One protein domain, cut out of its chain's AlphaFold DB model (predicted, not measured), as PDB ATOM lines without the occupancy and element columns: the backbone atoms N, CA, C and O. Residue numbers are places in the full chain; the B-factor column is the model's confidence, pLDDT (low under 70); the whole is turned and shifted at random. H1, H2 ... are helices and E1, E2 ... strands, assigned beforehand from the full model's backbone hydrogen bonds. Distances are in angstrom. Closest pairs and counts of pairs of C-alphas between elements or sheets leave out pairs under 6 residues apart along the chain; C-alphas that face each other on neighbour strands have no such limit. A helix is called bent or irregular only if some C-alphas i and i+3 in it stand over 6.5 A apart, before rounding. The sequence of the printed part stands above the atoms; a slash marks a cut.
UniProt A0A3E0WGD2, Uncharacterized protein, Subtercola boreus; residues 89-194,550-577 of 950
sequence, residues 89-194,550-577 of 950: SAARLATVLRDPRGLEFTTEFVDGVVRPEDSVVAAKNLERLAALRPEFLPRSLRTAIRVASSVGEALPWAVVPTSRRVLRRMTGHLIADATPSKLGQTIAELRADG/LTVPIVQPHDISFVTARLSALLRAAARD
ATOM      1  N   SER A  89      15.464  -7.344 -35.436       47.81
ATOM      2  CA  SER A  89      16.430  -6.231 -35.419       47.81
ATOM      3  C   SER A  89      17.326  -6.249 -34.168       47.81
ATOM      4  O   SER A  89      18.491  -5.862 -34.261       47.81
ATOM      5  N   ALA A  90      16.813  -6.771 -33.047       50.56
ATOM      6  CA  ALA A  90      17.572  -7.056 -31.833       50.56
ATOM      7  C   ALA A  90      18.679  -8.098 -32.076       50.56
ATOM      8  O   ALA A  90      19.810  -7.878 -31.661       50.56
ATOM      9  N   ALA A  91      18.424  -9.156 -32.858       52.81
ATOM     10  CA  ALA A  91      19.440 -10.143 -33.245       52.81
ATOM     11  C   ALA A  91      20.572  -9.539 -34.110       52.81
ATOM     12  O   ALA A  91      21.739  -9.918 -33.985       52.81
ATOM     13  N   ARG A  92      20.270  -8.545 -34.962       57.62
ATOM     14  CA  ARG A  92      21.293  -7.826 -35.758       57.62
ATOM     15  C   ARG A  92      22.149  -6.903 -34.901       57.62
ATOM     16  O   ARG A  92      23.351  -6.808 -35.128       57.62
ATOM     17  N   LEU A  93      21.529  -6.232 -33.935       60.00
ATOM     18  CA  LEU A  93      22.231  -5.403 -32.969       60.00
ATOM     19  C   LEU A  93      23.093  -6.263 -32.038       60.00
ATOM     20  O   LEU A  93      24.267  -5.973 -31.864       60.00
ATOM     21  N   ALA A  94      22.558  -7.382 -31.556       58.28
ATOM     22  CA  ALA A  94      23.294  -8.404 -30.825       58.28
ATOM     23  C   ALA A  94      24.507  -8.923 -31.606       58.28
ATOM     24  O   ALA A  94      25.590  -9.049 -31.052       58.28
ATOM     25  N   THR A  95      24.367  -9.165 -32.914       61.06
ATOM     26  CA  THR A  95      25.496  -9.586 -33.767       61.06
ATOM     27  C   THR A  95      26.596  -8.527 -33.831       61.06
ATOM     28  O   THR A  95      27.773  -8.871 -33.850       61.06
ATOM     29  N   VAL A  96      26.224  -7.243 -33.849       64.50
ATOM     30  CA  VAL A  96      27.182  -6.130 -33.775       64.50
ATOM     31  C   VAL A  96      27.840  -6.067 -32.396       64.50
ATOM     32  O   VAL A  96      29.049  -5.898 -32.317       64.50
ATOM     33  N   LEU A  97      27.067  -6.223 -31.322       62.91
ATOM     34  CA  LEU A  97      27.538  -6.097 -29.941       62.91
ATOM     35  C   LEU A  97      28.376  -7.296 -29.460       62.91
ATOM     36  O   LEU A  97      29.175  -7.131 -28.548       62.91
ATOM     37  N   ARG A  98      28.249  -8.466 -30.100       63.12
ATOM     38  CA  ARG A  98      29.098  -9.652 -29.867       63.12
ATOM     39  C   ARG A  98      30.540  -9.487 -30.361       63.12
ATOM     40  O   ARG A  98      31.396 -10.291 -30.001       63.12
ATOM     41  N   ASP A  99      30.814  -8.503 -31.218       67.69
ATOM     42  CA  ASP A  99      32.181  -8.205 -31.647       67.69
ATOM     43  C   ASP A  99      32.916  -7.419 -30.542       67.69
ATOM     44  O   ASP A  99      32.373  -6.418 -30.065       67.69
ATOM     45  N   PRO A 100      34.160  -7.789 -30.169       65.12
ATOM     46  CA  PRO A 100      34.928  -7.096 -29.128       65.12
ATOM     47  C   PRO A 100      35.096  -5.588 -29.368       65.12
ATOM     48  O   PRO A 100      35.231  -4.824 -28.418       65.12
ATOM     49  N   ARG A 101      35.082  -5.146 -30.632       69.56
ATOM     50  CA  ARG A 101      35.170  -3.732 -31.034       69.56
ATOM     51  C   ARG A 101      33.817  -3.143 -31.425       69.56
ATOM     52  O   ARG A 101      33.725  -1.956 -31.734       69.56
ATOM     53  N   GLY A 102      32.760  -3.951 -31.447       70.94
ATOM     54  CA  GLY A 102      31.417  -3.541 -31.844       70.94
ATOM     55  C   GLY A 102      30.771  -2.579 -30.857       70.94
ATOM     56  O   GLY A 102      30.172  -1.584 -31.275       70.94
ATOM     57  N   LEU A 103      30.944  -2.819 -29.554       69.69
ATOM     58  CA  LEU A 103      30.456  -1.920 -28.509       69.69
ATOM     59  C   LEU A 103      31.211  -0.582 -28.495       69.69
ATOM     60  O   LEU A 103      30.573   0.470 -28.445       69.69
ATOM     61  N   GLU A 104      32.544  -0.624 -28.595       71.94
ATOM     62  CA  GLU A 104      33.417   0.557 -28.714       71.94
ATOM     63  C   GLU A 104      33.001   1.400 -29.928       71.94
ATOM     64  O   GLU A 104      32.652   2.569 -29.785       71.94
ATOM     65  N   PHE A 105      32.906   0.777 -31.109       77.31
ATOM     66  CA  PHE A 105      32.487   1.448 -32.340       77.31
ATOM     67  C   PHE A 105      31.091   2.067 -32.225       77.31
ATOM     68  O   PHE A 105      30.873   3.189 -32.677       77.31
ATOM     69  N   THR A 106      30.125   1.342 -31.654       73.25
ATOM     70  CA  THR A 106      28.741   1.826 -31.561       73.25
ATOM     71  C   THR A 106      28.626   2.980 -30.565       73.25
ATOM     72  O   THR A 106      27.933   3.954 -30.855       73.25
ATOM     73  N   THR A 107      29.338   2.902 -29.438       72.56
ATOM     74  CA  THR A 107      29.423   3.980 -28.441       72.56
ATOM     75  C   THR A 107      30.048   5.228 -29.062       72.56
ATOM     76  O   THR A 107      29.410   6.275 -29.102       72.56
ATOM     77  N   GLU A 108      31.239   5.101 -29.648       76.56
ATOM     78  CA  GLU A 108      31.955   6.204 -30.295       76.56
ATOM     79  C   GLU A 108      31.167   6.798 -31.469       76.56
ATOM     80  O   GLU A 108      31.180   8.003 -31.697       76.56
ATOM     81  N   PHE A 109      30.422   5.988 -32.224       79.06
ATOM     82  CA  PHE A 109      29.546   6.498 -33.278       79.06
ATOM     83  C   PHE A 109      28.398   7.335 -32.713       79.06
ATOM     84  O   PHE A 109      28.062   8.392 -33.255       79.06
ATOM     85  N   VAL A 110      27.792   6.874 -31.622       75.88
ATOM     86  CA  VAL A 110      26.728   7.600 -30.930       75.88
ATOM     87  C   VAL A 110      27.270   8.917 -30.358       75.88
ATOM     88  O   VAL A 110      26.716   9.977 -30.661       75.88
ATOM     89  N   ASP A 111      28.397   8.886 -29.654       74.19
ATOM     90  CA  ASP A 111      28.974  10.065 -28.998       74.19
ATOM     91  C   ASP A 111      29.694  11.015 -29.968       74.19
ATOM     92  O   ASP A 111      29.638  12.233 -29.819       74.19
ATOM     93  N   GLY A 112      30.315  10.487 -31.018       77.38
ATOM     94  CA  GLY A 112      31.100  11.256 -31.979       77.38
ATOM     95  C   GLY A 112      30.313  11.758 -33.190       77.38
ATOM     96  O   GLY A 112      30.675  12.789 -33.753       77.38
ATOM     97  N   VAL A 113      29.247  11.078 -33.628       78.75
ATOM     98  CA  VAL A 113      28.543  11.403 -34.894       78.75
ATOM     99  C   VAL A 113      27.095  11.819 -34.664       78.75
ATOM    100  O   VAL A 113      26.575  12.722 -35.329       78.75
ATOM    101  N   VAL A 114      26.406  11.164 -33.733       77.50
ATOM    102  CA  VAL A 114      24.993  11.460 -33.461       77.50
ATOM    103  C   VAL A 114      24.882  12.673 -32.556       77.50
ATOM    104  O   VAL A 114      24.123  13.584 -32.885       77.50
ATOM    105  N   ARG A 115      25.664  12.674 -31.472       76.31
ATOM    106  CA  ARG A 115      25.612  13.662 -30.397       76.31
ATOM    107  C   ARG A 115      25.960  15.094 -30.818       76.31
ATOM    108  O   ARG A 115      25.212  15.986 -30.419       76.31
ATOM    109  N   PRO A 116      27.031  15.363 -31.597       78.56
ATOM    110  CA  PRO A 116      27.437  16.743 -31.854       78.56
ATOM    111  C   PRO A 116      26.392  17.493 -32.676       78.56
ATOM    112  O   PRO A 116      25.915  16.990 -33.692       78.56
ATOM    113  N   GLU A 117      26.047  18.718 -32.289       77.69
ATOM    114  CA  GLU A 117      25.107  19.543 -33.065       77.69
ATOM    115  C   GLU A 117      25.716  19.961 -34.410       77.69
ATOM    116  O   GLU A 117      25.024  20.028 -35.431       77.69
ATOM    117  N   ASP A 118      27.036  20.150 -34.427       82.06
ATOM    118  CA  ASP A 118      27.795  20.559 -35.597       82.06
ATOM    119  C   ASP A 118      27.999  19.407 -36.593       82.06
ATOM    120  O   ASP A 118      28.699  18.422 -36.337       82.06
ATOM    121  N   SER A 119      27.405  19.557 -37.779       82.25
ATOM    122  CA  SER A 119      27.516  18.567 -38.855       82.25
ATOM    123  C   SER A 119      28.949  18.363 -39.366       82.25
ATOM    124  O   SER A 119      29.281  17.261 -39.794       82.25
ATOM    125  N   VAL A 120      29.815  19.378 -39.302       83.88
ATOM    126  CA  VAL A 120      31.215  19.266 -39.735       83.88
ATOM    127  C   VAL A 120      32.005  18.430 -38.732       83.88
ATOM    128  O   VAL A 120      32.758  17.542 -39.133       83.88
ATOM    129  N   VAL A 121      31.794  18.650 -37.430       85.19
ATOM    130  CA  VAL A 121      32.412  17.826 -36.375       85.19
ATOM    131  C   VAL A 121      31.938  16.380 -36.464       85.19
ATOM    132  O   VAL A 121      32.766  15.469 -36.472       85.19
ATOM    133  N   ALA A 122      30.632  16.161 -36.627       84.19
ATOM    134  CA  ALA A 122      30.075  14.824 -36.803       84.19
ATOM    135  C   ALA A 122      30.664  14.097 -38.027       84.19
ATOM    136  O   ALA A 122      30.958  12.904 -37.953       84.19
ATOM    137  N   ALA A 123      30.879  14.800 -39.144       83.88
ATOM    138  CA  ALA A 123      31.499  14.225 -40.337       83.88
ATOM    139  C   ALA A 123      32.973  13.836 -40.113       83.88
ATOM    140  O   ALA A 123      33.379  12.746 -40.514       83.88
ATOM    141  N   LYS A 124      33.757  14.678 -39.425       83.75
ATOM    142  CA  LYS A 124      35.161  14.378 -39.084       83.75
ATOM    143  C   LYS A 124      35.286  13.198 -38.122       83.75
ATOM    144  O   LYS A 124      36.149  12.339 -38.297       83.75
ATOM    145  N   ASN A 125      34.410  13.119 -37.125       84.56
ATOM    146  CA  ASN A 125      34.373  11.980 -36.211       84.56
ATOM    147  C   ASN A 125      33.958  10.693 -36.934       84.56
ATOM    148  O   ASN A 125      34.548   9.642 -36.696       84.56
ATOM    149  N   LEU A 126      33.018  10.774 -37.884       82.88
ATOM    150  CA  LEU A 126      32.641   9.641 -38.730       82.88
ATOM    151  C   LEU A 126      33.818   9.126 -39.572       82.88
ATOM    152  O   LEU A 126      33.960   7.917 -39.746       82.88
ATOM    153  N   GLU A 127      34.671  10.017 -40.077       80.25
ATOM    154  CA  GLU A 127      35.888   9.638 -40.798       80.25
ATOM    155  C   GLU A 127      36.885   8.894 -39.897       80.25
ATOM    156  O   GLU A 127      37.362   7.818 -40.271       80.25
ATOM    157  N   ARG A 128      37.140   9.405 -38.683       82.50
ATOM    158  CA  ARG A 128      37.996   8.732 -37.687       82.50
ATOM    159  C   ARG A 128      37.459   7.349 -37.324       82.50
ATOM    160  O   ARG A 128      38.208   6.377 -37.318       82.50
ATOM    161  N   LEU A 129      36.154   7.243 -37.103       79.00
ATOM    162  CA  LEU A 129      35.475   5.980 -36.813       79.00
ATOM    163  C   LEU A 129      35.557   4.984 -37.968       79.00
ATOM    164  O   LEU A 129      35.754   3.789 -37.752       79.00
ATOM    165  N   ALA A 130      35.444   5.452 -39.213       74.94
ATOM    166  CA  ALA A 130      35.571   4.597 -40.388       74.94
ATOM    167  C   ALA A 130      36.973   3.971 -40.520       74.94
ATOM    168  O   ALA A 130      37.107   2.888 -41.107       74.94
ATOM    169  N   ALA A 131      38.008   4.597 -39.941       72.56
ATOM    170  CA  ALA A 131      39.364   4.052 -39.898       72.56
ATOM    171  C   ALA A 131      39.473   2.773 -39.048       72.56
ATOM    172  O   ALA A 131      40.341   1.945 -39.324       72.56
ATOM    173  N   LEU A 132      38.553   2.550 -38.099       67.81
ATOM    174  CA  LEU A 132      38.488   1.326 -37.286       67.81
ATOM    175  C   LEU A 132      38.093   0.078 -38.099       67.81
ATOM    176  O   LEU A 132      38.224  -1.032 -37.594       67.81
ATOM    177  N   ARG A 133      37.648   0.247 -39.360       65.19
ATOM    178  CA  ARG A 133      37.286  -0.820 -40.318       65.19
ATOM    179  C   ARG A 133      36.516  -1.986 -39.668       65.19
ATOM    180  O   ARG A 133      37.000  -3.114 -39.691       65.19
ATOM    181  N   PRO A 134      35.302  -1.749 -39.149       66.00
ATOM    182  CA  PRO A 134      34.525  -2.793 -38.489       66.00
ATOM    183  C   PRO A 134      34.181  -3.932 -39.467       66.00
ATOM    184  O   PRO A 134      33.375  -3.773 -40.394       66.00
ATOM    185  N   GLU A 135      34.820  -5.090 -39.290       66.56
ATOM    186  CA  GLU A 135      34.608  -6.269 -40.139       66.56
ATOM    187  C   GLU A 135      33.253  -6.939 -39.876       66.56
ATOM    188  O   GLU A 135      32.693  -7.551 -40.791       66.56
ATOM    189  N   PHE A 136      32.684  -6.724 -38.686       68.69
ATOM    190  CA  PHE A 136      31.377  -7.222 -38.259       68.69
ATOM    191  C   PHE A 136      30.188  -6.584 -38.999       68.69
ATOM    192  O   PHE A 136      29.115  -7.179 -39.081       68.69
ATOM    193  N   LEU A 137      30.341  -5.387 -39.584       68.94
ATOM    194  CA  LEU A 137      29.239  -4.749 -40.312       68.94
ATOM    195  C   LEU A 137      28.968  -5.449 -41.656       68.94
ATOM    196  O   LEU A 137      29.921  -5.774 -42.379       68.94
ATOM    197  N   PRO A 138      27.693  -5.589 -42.074       72.12
ATOM    198  CA  PRO A 138      27.331  -6.068 -43.406       72.12
ATOM    199  C   PRO A 138      28.076  -5.318 -44.517       72.12
ATOM    200  O   PRO A 138      28.283  -4.105 -44.433       72.12
ATOM    201  N   ARG A 139      28.438  -6.016 -45.605       75.56
ATOM    202  CA  ARG A 139      29.216  -5.438 -46.727       75.56
ATOM    203  C   ARG A 139      28.601  -4.146 -47.281       75.56
ATOM    204  O   ARG A 139      29.337  -3.228 -47.643       75.56
ATOM    205  N   SER A 140      27.274  -4.049 -47.307       75.38
ATOM    206  CA  SER A 140      26.536  -2.851 -47.725       75.38
ATOM    207  C   SER A 140      26.807  -1.646 -46.817       75.38
ATOM    208  O   SER A 140      27.159  -0.578 -47.311       75.38
ATOM    209  N   LEU A 141      26.725  -1.825 -45.496       71.69
ATOM    210  CA  LEU A 141      26.998  -0.781 -44.503       71.69
ATOM    211  C   LEU A 141      28.479  -0.403 -44.460       71.69
ATOM    212  O   LEU A 141      28.806   0.774 -44.380       71.69
ATOM    213  N   ARG A 142      29.378  -1.379 -44.609       75.31
ATOM    214  CA  ARG A 142      30.826  -1.137 -44.672       75.31
ATOM    215  C   ARG A 142      31.213  -0.281 -45.880       75.31
ATOM    216  O   ARG A 142      32.062   0.600 -45.779       75.31
ATOM    217  N   THR A 143      30.569  -0.527 -47.020       75.31
ATOM    218  CA  THR A 143      30.760   0.275 -48.237       75.31
ATOM    219  C   THR A 143      30.143   1.663 -48.072       75.31
ATOM    220  O   THR A 143      30.775   2.651 -48.434       75.31
ATOM    221  N   ALA A 144      28.962   1.757 -47.456       75.00
ATOM    222  CA  ALA A 144      28.311   3.033 -47.167       75.00
ATOM    223  C   ALA A 144      29.140   3.914 -46.219       75.00
ATOM    224  O   ALA A 144      29.328   5.085 -46.520       75.00
ATOM    225  N   ILE A 145      29.692   3.356 -45.135       75.88
ATOM    226  CA  ILE A 145      30.570   4.076 -44.199       75.88
ATOM    227  C   ILE A 145      31.847   4.540 -44.899       75.88
ATOM    228  O   ILE A 145      32.254   5.673 -44.698       75.88
ATOM    229  N   ARG A 146      32.441   3.715 -45.772       74.75
ATOM    230  CA  ARG A 146      33.642   4.092 -46.536       74.75
ATOM    231  C   ARG A 146      33.388   5.245 -47.508       74.75
ATOM    232  O   ARG A 146      34.217   6.139 -47.640       74.75
ATOM    233  N   VAL A 147      32.248   5.225 -48.196       75.94
ATOM    234  CA  VAL A 147      31.842   6.326 -49.083       75.94
ATOM    235  C   VAL A 147      31.536   7.573 -48.251       75.94
ATOM    236  O   VAL A 147      32.041   8.652 -48.551       75.94
ATOM    237  N   ALA A 148      30.781   7.411 -47.164       72.69
ATOM    238  CA  ALA A 148      30.443   8.476 -46.227       72.69
ATOM    239  C   ALA A 148      31.679   9.120 -45.588       72.69
ATOM    240  O   ALA A 148      31.704  10.337 -45.461       72.69
ATOM    241  N   SER A 149      32.715   8.352 -45.246       71.62
ATOM    242  CA  SER A 149      33.964   8.883 -44.692       71.62
ATOM    243  C   SER A 149      34.783   9.631 -45.741       71.62
ATOM    244  O   SER A 149      35.345  10.669 -45.436       71.62
ATOM    245  N   SER A 150      34.804   9.160 -46.994       75.19
ATOM    246  CA  SER A 150      35.542   9.830 -48.079       75.19
ATOM    247  C   SER A 150      34.894  11.122 -48.592       75.19
ATOM    248  O   SER A 150      35.582  11.976 -49.139       75.19
ATOM    249  N   VAL A 151      33.571  11.261 -48.451       77.31
ATOM    250  CA  VAL A 151      32.795  12.414 -48.954       77.31
ATOM    251  C   VAL A 151      32.278  13.296 -47.805       77.31
ATOM    252  O   VAL A 151      31.783  14.398 -48.036       77.31
ATOM    253  N   GLY A 152      32.402  12.834 -46.559       71.44
ATOM    254  CA  GLY A 152      31.821  13.447 -45.364       71.44
ATOM    255  C   GLY A 152      32.287  14.873 -45.114       71.44
ATOM    256  O   GLY A 152      31.455  15.716 -44.799       71.44
ATOM    257  N   GLU A 153      33.573  15.168 -45.321       72.12
ATOM    258  CA  GLU A 153      34.109  16.526 -45.154       72.12
ATOM    259  C   GLU A 153      33.620  17.487 -46.253       72.12
ATOM    260  O   GLU A 153      33.367  18.660 -45.986       72.12
ATOM    261  N   ALA A 154      33.401  16.987 -47.474       76.06
ATOM    262  CA  ALA A 154      32.937  17.793 -48.605       76.06
ATOM    263  C   ALA A 154      31.414  18.029 -48.603       76.06
ATOM    264  O   ALA A 154      30.952  19.069 -49.069       76.06
ATOM    265  N   LEU A 155      30.620  17.075 -48.093       81.31
ATOM    266  CA  LEU A 155      29.153  17.160 -48.037       81.31
ATOM    267  C   LEU A 155      28.569  16.745 -46.661       81.31
ATOM    268  O   LEU A 155      27.730  15.833 -46.603       81.31
ATOM    269  N   PRO A 156      28.921  17.431 -45.549       76.94
ATOM    270  CA  PRO A 156      28.422  17.087 -44.210       76.94
ATOM    271  C   PRO A 156      26.889  17.108 -44.118       76.94
ATOM    272  O   PRO A 156      26.276  16.254 -43.474       76.94
ATOM    273  N   TRP A 157      26.259  18.045 -44.836       78.56
ATOM    274  CA  TRP A 157      24.809  18.254 -44.880       78.56
ATOM    275  C   TRP A 157      24.021  17.071 -45.466       78.56
ATOM    276  O   TRP A 157      22.833  16.938 -45.189       78.56
ATOM    277  N   ALA A 158      24.652  16.202 -46.260       80.12
ATOM    278  CA  ALA A 158      24.009  15.018 -46.831       80.12
ATOM    279  C   ALA A 158      24.351  13.751 -46.035       80.12
ATOM    280  O   ALA A 158      23.479  12.918 -45.757       80.12
ATOM    281  N   VAL A 159      25.623  13.613 -45.651       77.75
ATOM    282  CA  VAL A 159      26.152  12.412 -44.998       77.75
ATOM    283  C   VAL A 159      25.630  12.285 -43.569       77.75
ATOM    284  O   VAL A 159      25.064  11.247 -43.221       77.75
ATOM    285  N   VAL A 160      25.727  13.338 -42.753       77.69
ATOM    286  CA  VAL A 160      25.363  13.272 -41.327       77.69
ATOM    287  C   VAL A 160      23.866  13.009 -41.115       77.69
ATOM    288  O   VAL A 160      23.538  12.075 -40.375       77.69
ATOM    289  N   PRO A 161      22.921  13.705 -41.785       77.00
ATOM    290  CA  PRO A 161      21.497  13.395 -41.635       77.00
ATOM    291  C   PRO A 161      21.132  11.982 -42.097       77.00
ATOM    292  O   PRO A 161      20.233  11.358 -41.529       77.00
ATOM    293  N   THR A 162      21.833  11.452 -43.103       77.50
ATOM    294  CA  THR A 162      21.629  10.079 -43.579       77.50
ATOM    295  C   THR A 162      22.128   9.065 -42.552       77.50
ATOM    296  O   THR A 162      21.379   8.153 -42.203       77.50
ATOM    297  N   SER A 163      23.325   9.264 -41.995       72.81
ATOM    298  CA  SER A 163      23.877   8.443 -40.910       72.81
ATOM    299  C   SER A 163      22.958   8.429 -39.682       72.81
ATOM    300  O   SER A 163      22.607   7.356 -39.188       72.81
ATOM    301  N   ARG A 164      22.451   9.597 -39.262       76.06
ATOM    302  CA  ARG A 164      21.456   9.715 -38.176       76.06
ATOM    303  C   ARG A 164      20.157   8.972 -38.493       76.06
ATOM    304  O   ARG A 164      19.588   8.315 -37.626       76.06
ATOM    305  N   ARG A 165      19.680   9.034 -39.742       73.88
ATOM    306  CA  ARG A 165      18.466   8.324 -40.182       73.88
ATOM    307  C   ARG A 165      18.647   6.805 -40.190       73.88
ATOM    308  O   ARG A 165      17.702   6.090 -39.859       73.88
ATOM    309  N   VAL A 166      19.826   6.312 -40.568       71.31
ATOM    310  CA  VAL A 166      20.154   4.879 -40.521       71.31
ATOM    311  C   VAL A 166      20.190   4.396 -39.078       71.31
ATOM    312  O   VAL A 166      19.514   3.415 -38.774       71.31
ATOM    313  N   LEU A 167      20.871   5.119 -38.181       68.88
ATOM    314  CA  LEU A 167      20.869   4.774 -36.761       68.88
ATOM    315  C   LEU A 167      19.447   4.771 -36.198       68.88
ATOM    316  O   LEU A 167      19.059   3.794 -35.574       68.88
ATOM    317  N   ARG A 168      18.627   5.782 -36.512       68.00
ATOM    318  CA  ARG A 168      17.215   5.834 -36.092       68.00
ATOM    319  C   ARG A 168      16.419   4.598 -36.517       68.00
ATOM    320  O   ARG A 168      15.539   4.160 -35.787       68.00
ATOM    321  N   ARG A 169      16.697   4.030 -37.695       67.94
ATOM    322  CA  ARG A 169      16.064   2.772 -38.130       67.94
ATOM    323  C   ARG A 169      16.597   1.564 -37.365       67.94
ATOM    324  O   ARG A 169      15.829   0.651 -37.098       67.94
ATOM    325  N   MET A 170      17.884   1.556 -37.033       61.78
ATOM    326  CA  MET A 170      18.499   0.479 -36.258       61.78
ATOM    327  C   MET A 170      18.040   0.486 -34.802       61.78
ATOM    328  O   MET A 170      17.784  -0.579 -34.263       61.78
ATOM    329  N   THR A 171      17.878   1.656 -34.184       62.66
ATOM    330  CA  THR A 171      17.585   1.805 -32.749       62.66
ATOM    331  C   THR A 171      16.121   2.100 -32.440       62.66
ATOM    332  O   THR A 171      15.741   2.141 -31.275       62.66
ATOM    333  N   GLY A 172      15.266   2.234 -33.459       64.19
ATOM    334  CA  GLY A 172      13.835   2.510 -33.289       64.19
ATOM    335  C   GLY A 172      13.032   1.411 -32.580       64.19
ATOM    336  O   GLY A 172      11.882   1.647 -32.241       64.19
ATOM    337  N   HIS A 173      13.620   0.231 -32.350       64.06
ATOM    338  CA  HIS A 173      13.036  -0.824 -31.510       64.06
ATOM    339  C   HIS A 173      13.402  -0.680 -30.023       64.06
ATOM    340  O   HIS A 173      12.770  -1.305 -29.182       64.06
ATOM    341  N   LEU A 174      14.416   0.132 -29.695       65.81
ATOM    342  CA  LEU A 174      14.827   0.416 -28.318       65.81
ATOM    343  C   LEU A 174      14.147   1.663 -27.759       65.81
ATOM    344  O   LEU A 174      14.044   1.785 -26.546       65.81
ATOM    345  N   ILE A 175      13.739   2.598 -28.624       71.75
ATOM    346  CA  ILE A 175      13.143   3.887 -28.252       71.75
ATOM    347  C   ILE A 175      11.967   4.176 -29.181       71.75
ATOM    348  O   ILE A 175      12.145   4.229 -30.403       71.75
ATOM    349  N   ALA A 176      10.792   4.438 -28.608       75.12
ATOM    350  CA  ALA A 176       9.619   4.825 -29.381       75.12
ATOM    351  C   ALA A 176       9.533   6.350 -29.592       75.12
ATOM    352  O   ALA A 176       9.979   7.174 -28.792       75.12
ATOM    353  N   ASP A 177       8.963   6.729 -30.733       76.31
ATOM    354  CA  ASP A 177       8.793   8.119 -31.153       76.31
ATOM    355  C   ASP A 177       7.550   8.713 -30.470       76.31
ATOM    356  O   ASP A 177       6.435   8.254 -30.719       76.31
ATOM    357  N   ALA A 178       7.728   9.748 -29.643       73.75
ATOM    358  CA  ALA A 178       6.630  10.371 -28.898       73.75
ATOM    359  C   ALA A 178       5.674  11.205 -29.779       73.75
ATOM    360  O   ALA A 178       4.717  11.784 -29.265       73.75
ATOM    361  N   THR A 179       5.895  11.285 -31.102       76.62
ATOM    362  CA  THR A 179       4.978  11.985 -32.017       76.62
ATOM    363  C   THR A 179       3.561  11.400 -31.905       76.62
ATOM    364  O   THR A 179       3.390  10.206 -32.179       76.62
ATOM    365  N   PRO A 180       2.516  12.209 -31.630       73.81
ATOM    366  CA  PRO A 180       1.153  11.706 -31.434       73.81
ATOM    367  C   PRO A 180       0.620  10.825 -32.574       73.81
ATOM    368  O   PRO A 180      -0.122   9.882 -32.315       73.81
ATOM    369  N   SER A 181       1.018  11.105 -33.822       73.81
ATOM    370  CA  SER A 181       0.597  10.353 -35.013       73.81
ATOM    371  C   SER A 181       1.220   8.961 -35.145       73.81
ATOM    372  O   SER A 181       0.695   8.149 -35.900       73.81
ATOM    373  N   LYS A 182       2.323   8.680 -34.442       78.31
ATOM    374  CA  LYS A 182       3.007   7.375 -34.462       78.31
ATOM    375  C   LYS A 182       2.830   6.614 -33.158       78.31
ATOM    376  O   LYS A 182       2.642   5.403 -33.187       78.31
ATOM    377  N   LEU A 183       2.843   7.335 -32.037       82.88
ATOM    378  CA  LEU A 183       2.791   6.758 -30.700       82.88
ATOM    379  C   LEU A 183       1.559   5.865 -30.503       82.88
ATOM    380  O   LEU A 183       1.691   4.768 -29.976       82.88
ATOM    381  N   GLY A 184       0.385   6.283 -30.992       84.44
ATOM    382  CA  GLY A 184      -0.842   5.486 -30.863       84.44
ATOM    383  C   GLY A 184      -0.769   4.134 -31.583       84.44
ATOM    384  O   GLY A 184      -1.210   3.127 -31.038       84.44
ATOM    385  N   GLN A 185      -0.162   4.087 -32.775       84.12
ATOM    386  CA  GLN A 185       0.045   2.829 -33.499       84.12
ATOM    387  C   GLN A 185       1.042   1.931 -32.758       84.12
ATOM    388  O   GLN A 185       0.767   0.754 -32.567       84.12
ATOM    389  N   THR A 186       2.161   2.491 -32.291       83.25
ATOM    390  CA  THR A 186       3.168   1.732 -31.535       83.25
ATOM    391  C   THR A 186       2.597   1.166 -30.234       83.25
ATOM    392  O   THR A 186       2.825  -0.000 -29.934       83.25
ATOM    393  N   ILE A 187       1.807   1.941 -29.483       85.00
ATOM    394  CA  ILE A 187       1.128   1.448 -28.274       85.00
ATOM    395  C   ILE A 187       0.138   0.332 -28.633       85.00
ATOM    396  O   ILE A 187       0.098  -0.682 -27.945       85.00
ATOM    397  N   ALA A 188      -0.644   0.488 -29.705       85.06
ATOM    398  CA  ALA A 188      -1.592  -0.539 -30.135       85.06
ATOM    399  C   ALA A 188      -0.896  -1.850 -30.541       85.06
ATOM    400  O   ALA A 188      -1.369  -2.922 -30.175       85.06
ATOM    401  N   GLU A 189       0.235  -1.767 -31.249       82.94
ATOM    402  CA  GLU A 189       1.062  -2.923 -31.621       82.94
ATOM    403  C   GLU A 189       1.640  -3.622 -30.384       82.94
ATOM    404  O   GLU A 189       1.510  -4.835 -30.254       82.94
ATOM    405  N   LEU A 190       2.197  -2.860 -29.438       81.31
ATOM    406  CA  LEU A 190       2.768  -3.395 -28.196       81.31
ATOM    407  C   LEU A 190       1.724  -3.994 -27.245       81.31
ATOM    408  O   LEU A 190       2.076  -4.781 -26.376       81.31
ATOM    409  N   ARG A 191       0.450  -3.617 -27.388       84.06
ATOM    410  CA  ARG A 191      -0.667  -4.163 -26.602       84.06
ATOM    411  C   ARG A 191      -1.436  -5.275 -27.308       84.06
ATOM    412  O   ARG A 191      -2.371  -5.816 -26.718       84.06
ATOM    413  N   ALA A 192      -1.097  -5.609 -28.554       82.38
ATOM    414  CA  ALA A 192      -1.869  -6.552 -29.373       82.38
ATOM    415  C   ALA A 192      -2.001  -7.949 -28.733       82.38
ATOM    416  O   ALA A 192      -2.946  -8.683 -29.003       82.38
ATOM    417  N   ASP A 193      -1.065  -8.282 -27.858       75.56
ATOM    418  CA  ASP A 193      -0.903  -9.548 -27.151       75.56
ATOM    419  C   ASP A 193      -1.383  -9.487 -25.680       75.56
ATOM    420  O   ASP A 193      -1.146 -10.404 -24.892       75.56
ATOM    421  N   GLY A 194      -2.052  -8.394 -25.294       77.81
ATOM    422  CA  GLY A 194      -2.564  -8.166 -23.944       77.81
ATOM    423  C   GLY A 194      -1.561  -7.557 -22.959       77.81
ATOM    424  O   GLY A 194      -1.932  -7.368 -21.801       77.81
ATOM    425  N   LEU A 550       5.485  -3.855 -20.476       86.06
ATOM    426  CA  LEU A 550       6.590  -3.446 -21.336       86.06
ATOM    427  C   LEU A 550       7.002  -2.022 -20.966       86.06
ATOM    428  O   LEU A 550       6.221  -1.087 -21.149       86.06
ATOM    429  N   THR A 551       8.223  -1.845 -20.461       85.44
ATOM    430  CA  THR A 551       8.775  -0.500 -20.244       85.44
ATOM    431  C   THR A 551       9.324   0.026 -21.563       85.44
ATOM    432  O   THR A 551      10.173  -0.614 -22.182       85.44
ATOM    433  N   VAL A 552       8.859   1.195 -22.003       84.62
ATOM    434  CA  VAL A 552       9.206   1.773 -23.304       84.62
ATOM    435  C   VAL A 552       9.725   3.197 -23.119       84.62
ATOM    436  O   VAL A 552       8.952   4.099 -22.779       84.62
ATOM    437  N   PRO A 553      11.021   3.451 -23.374       83.81
ATOM    438  CA  PRO A 553      11.540   4.802 -23.386       83.81
ATOM    439  C   PRO A 553      11.017   5.503 -24.635       83.81
ATOM    440  O   PRO A 553      11.132   5.009 -25.761       83.81
ATOM    441  N   ILE A 554      10.438   6.675 -24.426       84.44
ATOM    442  CA  ILE A 554       9.874   7.505 -25.477       84.44
ATOM    443  C   ILE A 554      10.585   8.837 -25.525       84.44
ATOM    444  O   ILE A 554      11.016   9.376 -24.509       84.44
ATOM    445  N   VAL A 555      10.731   9.365 -26.731       80.88
ATOM    446  CA  VAL A 555      11.545  10.552 -26.965       80.88
ATOM    447  C   VAL A 555      10.809  11.515 -27.870       80.88
ATOM    448  O   VAL A 555      10.224  11.120 -28.884       80.88
ATOM    449  N   GLN A 556      10.875  12.799 -27.525       77.56
ATOM    450  CA  GLN A 556      10.357  13.853 -28.382       77.56
ATOM    451  C   GLN A 556      11.173  13.941 -29.681       77.56
ATOM    452  O   GLN A 556      12.398  13.855 -29.645       77.56
ATOM    453  N   PRO A 557      10.552  14.177 -30.851       67.25
ATOM    454  CA  PRO A 557      11.264  14.192 -32.133       67.25
ATOM    455  C   PRO A 557      12.451  15.155 -32.202       67.25
ATOM    456  O   PRO A 557      13.422  14.877 -32.905       67.25
ATOM    457  N   HIS A 558      12.360  16.281 -31.491       67.88
ATOM    458  CA  HIS A 558      13.423  17.278 -31.404       67.88
ATOM    459  C   HIS A 558      14.533  16.877 -30.422       67.88
ATOM    460  O   HIS A 558      15.659  17.320 -30.607       67.88
ATOM    461  N   ASP A 559      14.255  15.972 -29.478       70.50
ATOM    462  CA  ASP A 559      15.181  15.518 -28.435       70.50
ATOM    463  C   ASP A 559      15.934  14.223 -28.809       70.50
ATOM    464  O   ASP A 559      16.708  13.685 -28.020       70.50
ATOM    465  N   ILE A 560      15.778  13.701 -30.030       63.53
ATOM    466  CA  ILE A 560      16.391  12.417 -30.419       63.53
ATOM    467  C   ILE A 560      17.925  12.448 -30.458       63.53
ATOM    468  O   ILE A 560      18.574  11.446 -30.161       63.53
ATOM    469  N   SER A 561      18.508  13.607 -30.767       57.56
ATOM    470  CA  SER A 561      19.959  13.844 -30.726       57.56
ATOM    471  C   SER A 561      20.529  13.782 -29.300       57.56
ATOM    472  O   SER A 561      21.741  13.737 -29.134       57.56
ATOM    473  N   PHE A 562      19.661  13.785 -28.283       60.22
ATOM    474  CA  PHE A 562      19.989  13.923 -26.861       60.22
ATOM    475  C   PHE A 562      19.886  12.595 -26.106       60.22
ATOM    476  O   PHE A 562      20.309  12.478 -24.961       60.22
ATOM    477  N   VAL A 563      19.352  11.560 -26.754       62.66
ATOM    478  CA  VAL A 563      19.193  10.225 -26.166       62.66
ATOM    479  C   VAL A 563      20.471   9.412 -26.293       62.66
ATOM    480  O   VAL A 563      20.468   8.239 -25.966       62.66
ATOM    481  N   THR A 564      21.568   9.988 -26.781       61.81
ATOM    482  CA  THR A 564      22.813   9.264 -27.059       61.81
ATOM    483  C   THR A 564      23.339   8.543 -25.823       61.81
ATOM    484  O   THR A 564      23.631   7.357 -25.910       61.81
ATOM    485  N   ALA A 565      23.315   9.190 -24.654       59.91
ATOM    486  CA  ALA A 565      23.716   8.572 -23.390       59.91
ATOM    487  C   ALA A 565      22.784   7.417 -22.978       59.91
ATOM    488  O   ALA A 565      23.246   6.325 -22.649       59.91
ATOM    489  N   ARG A 566      21.458   7.611 -23.049       65.94
ATOM    490  CA  ARG A 566      20.484   6.555 -22.714       65.94
ATOM    491  C   ARG A 566      20.515   5.414 -23.725       65.94
ATOM    492  O   ARG A 566      20.415   4.262 -23.334       65.94
ATOM    493  N   LEU A 567      20.681   5.721 -25.004       66.25
ATOM    494  CA  LEU A 567      20.830   4.755 -26.078       66.25
ATOM    495  C   LEU A 567      22.129   3.969 -25.901       66.25
ATOM    496  O   LEU A 567      22.085   2.754 -25.980       66.25
ATOM    497  N   SER A 568      23.247   4.625 -25.592       65.38
ATOM    498  CA  SER A 568      24.521   3.973 -25.266       65.38
ATOM    499  C   SER A 568      24.378   3.044 -24.056       65.38
ATOM    500  O   SER A 568      24.769   1.882 -24.127       65.38
ATOM    501  N   ALA A 569      23.708   3.490 -22.988       65.00
ATOM    502  CA  ALA A 569      23.411   2.649 -21.828       65.00
ATOM    503  C   ALA A 569      22.524   1.443 -22.188       65.00
ATOM    504  O   ALA A 569      22.843   0.320 -21.818       65.00
ATOM    505  N   LEU A 570      21.453   1.644 -22.966       67.06
ATOM    506  CA  LEU A 570      20.583   0.559 -23.439       67.06
ATOM    507  C   LEU A 570      21.326  -0.418 -24.356       67.06
ATOM    508  O   LEU A 570      21.107  -1.621 -24.271       67.06
ATOM    509  N   LEU A 571      22.221   0.083 -25.208       65.50
ATOM    510  CA  LEU A 571      23.068  -0.725 -26.079       65.50
ATOM    511  C   LEU A 571      24.063  -1.555 -25.269       65.50
ATOM    512  O   LEU A 571      24.178  -2.748 -25.515       65.50
ATOM    513  N   ARG A 572      24.732  -0.958 -24.277       64.06
ATOM    514  CA  ARG A 572      25.619  -1.663 -23.337       64.06
ATOM    515  C   ARG A 572      24.862  -2.705 -22.525       64.06
ATOM    516  O   ARG A 572      25.351  -3.814 -22.356       64.06
ATOM    517  N   ALA A 573      23.662  -2.371 -22.057       64.31
ATOM    518  CA  ALA A 573      22.804  -3.309 -21.352       64.31
ATOM    519  C   ALA A 573      22.443  -4.490 -22.263       64.31
ATOM    520  O   ALA A 573      22.684  -5.635 -21.881       64.31
ATOM    521  N   ALA A 574      21.950  -4.228 -23.476       63.22
ATOM    522  CA  ALA A 574      21.607  -5.253 -24.465       63.22
ATOM    523  C   ALA A 574      22.822  -6.067 -24.955       63.22
ATOM    524  O   ALA A 574      22.653  -7.192 -25.415       63.22
ATOM    525  N   ALA A 575      24.037  -5.516 -24.856       63.00
ATOM    526  CA  ALA A 575      25.285  -6.179 -25.232       63.00
ATOM    527  C   ALA A 575      25.760  -7.231 -24.226       63.00
ATOM    528  O   ALA A 575      26.679  -7.976 -24.548       63.00
ATOM    529  N   ARG A 576      25.206  -7.268 -23.007       63.62
ATOM    530  CA  ARG A 576      25.694  -8.191 -21.981       63.62
ATOM    531  C   ARG A 576      25.456  -9.643 -22.399       63.62
ATOM    532  O   ARG A 576      24.357  -9.989 -22.843       63.62
ATOM    533  N   ASP A 577      26.491 -10.464 -22.219       53.03
ATOM    534  CA  ASP A 577      26.527 -11.875 -22.623       53.03
ATOM    535  C   ASP A 577      25.380 -12.700 -22.016       53.03
ATOM    536  O   ASP A 577      24.866 -13.605 -22.671       53.03
TER     537      ASP A 577
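This is residues 89 to 194 and 550 to 577 of the 950 residues of an uncharacterized protein of Subtercola boreus (UniProt A0A3E0WGD2). Helices H2, H3 and H7 lie side by side, with H2 between the other two, while H4 packs on H3 and the long helix H5 starts beside residues 119 to 123 of H3, near the turn between H2 and H3, and runs off at a steep tilt to both. H1 lies across one end of H2 and H7, and a small side part, H6 and E1, lies away from this helical body and makes the length. The printed part has 134 residues, with seven named helices and one named strand in the order H1 to H6, E1, H7; it is mostly helix. It is compact, with a radius of gyration of the C-alphas of 15.5 A and spans of 48 by 33 by 24 A.

Find C-alpha 89 at (16.430, -6.231, -35.419), where H1 begins and runs to residue 97, 12.4 A. H2 is residues 102 to 114, 16.4 A, and H3 is residues 119 to 130, 16.2 A. H4 is residues 139 to 151, 18.3 A. At C-alpha 156, (28.422, 17.087, -44.210), begins H5, the longest helix, to residue 171, 22.0 A. H6 is residues 180 to 190, 15.5 A; it is only just irregular, with C-alphas 181 and 184 6.6 A apart. After the cut come E1, residues 550 to 555, 15.9 A, and H7, residues 564 to 574, 14.8 A, ending at (21.607, -5.253, -24.465).

Start at the hub, H2. It touches H1 only at the corner, and only just, with 3 pairs of C-alphas within 8 A; the closest are Leu 97 and Leu 103, 5.3 A. H2 and H3 form a helical hairpin at a shallow tilt of 17 degrees, closest at the C-alphas of Val 113 and Ala 122, 4.2 A. H7 touches H2 at a shallow tilt of 15 degrees, opposite ways, closest at the C-alphas of Val 110 and Thr 564, 5.8 A. H4, with residues 145 to 150 alone, touches H3 at a steep tilt of 50 degrees; the C-alphas of Glu 127 and Ser 149 are closest, 4.4 A. H5 touches H3 at a steep tilt of 64 degrees, closest at the C-alphas of Ser 119 and Pro 156, 5.6 A. H6 touches no helix. E1 pairs with no named strand, but residues 176 to 177 pair with its residues 554 to 555, parallel. Every O i to N i+4 pair is within hydrogen-bond range in H1, H2, H3, H4 and H7; in H5 11 of 12 are, in H6 5 of 7.

The two C-alphas farthest apart, of Ala 154 and Gly 194, are 50.4 A apart. Residues 195 to 549 are cut out, and C-alphas 194 and 550 are 10.6 A apart. Of the links printed whole, none is long. The mean pLDDT of the printed part is 72.8; 48 residues are under 70, among them 89 to 101 and 560 to 577.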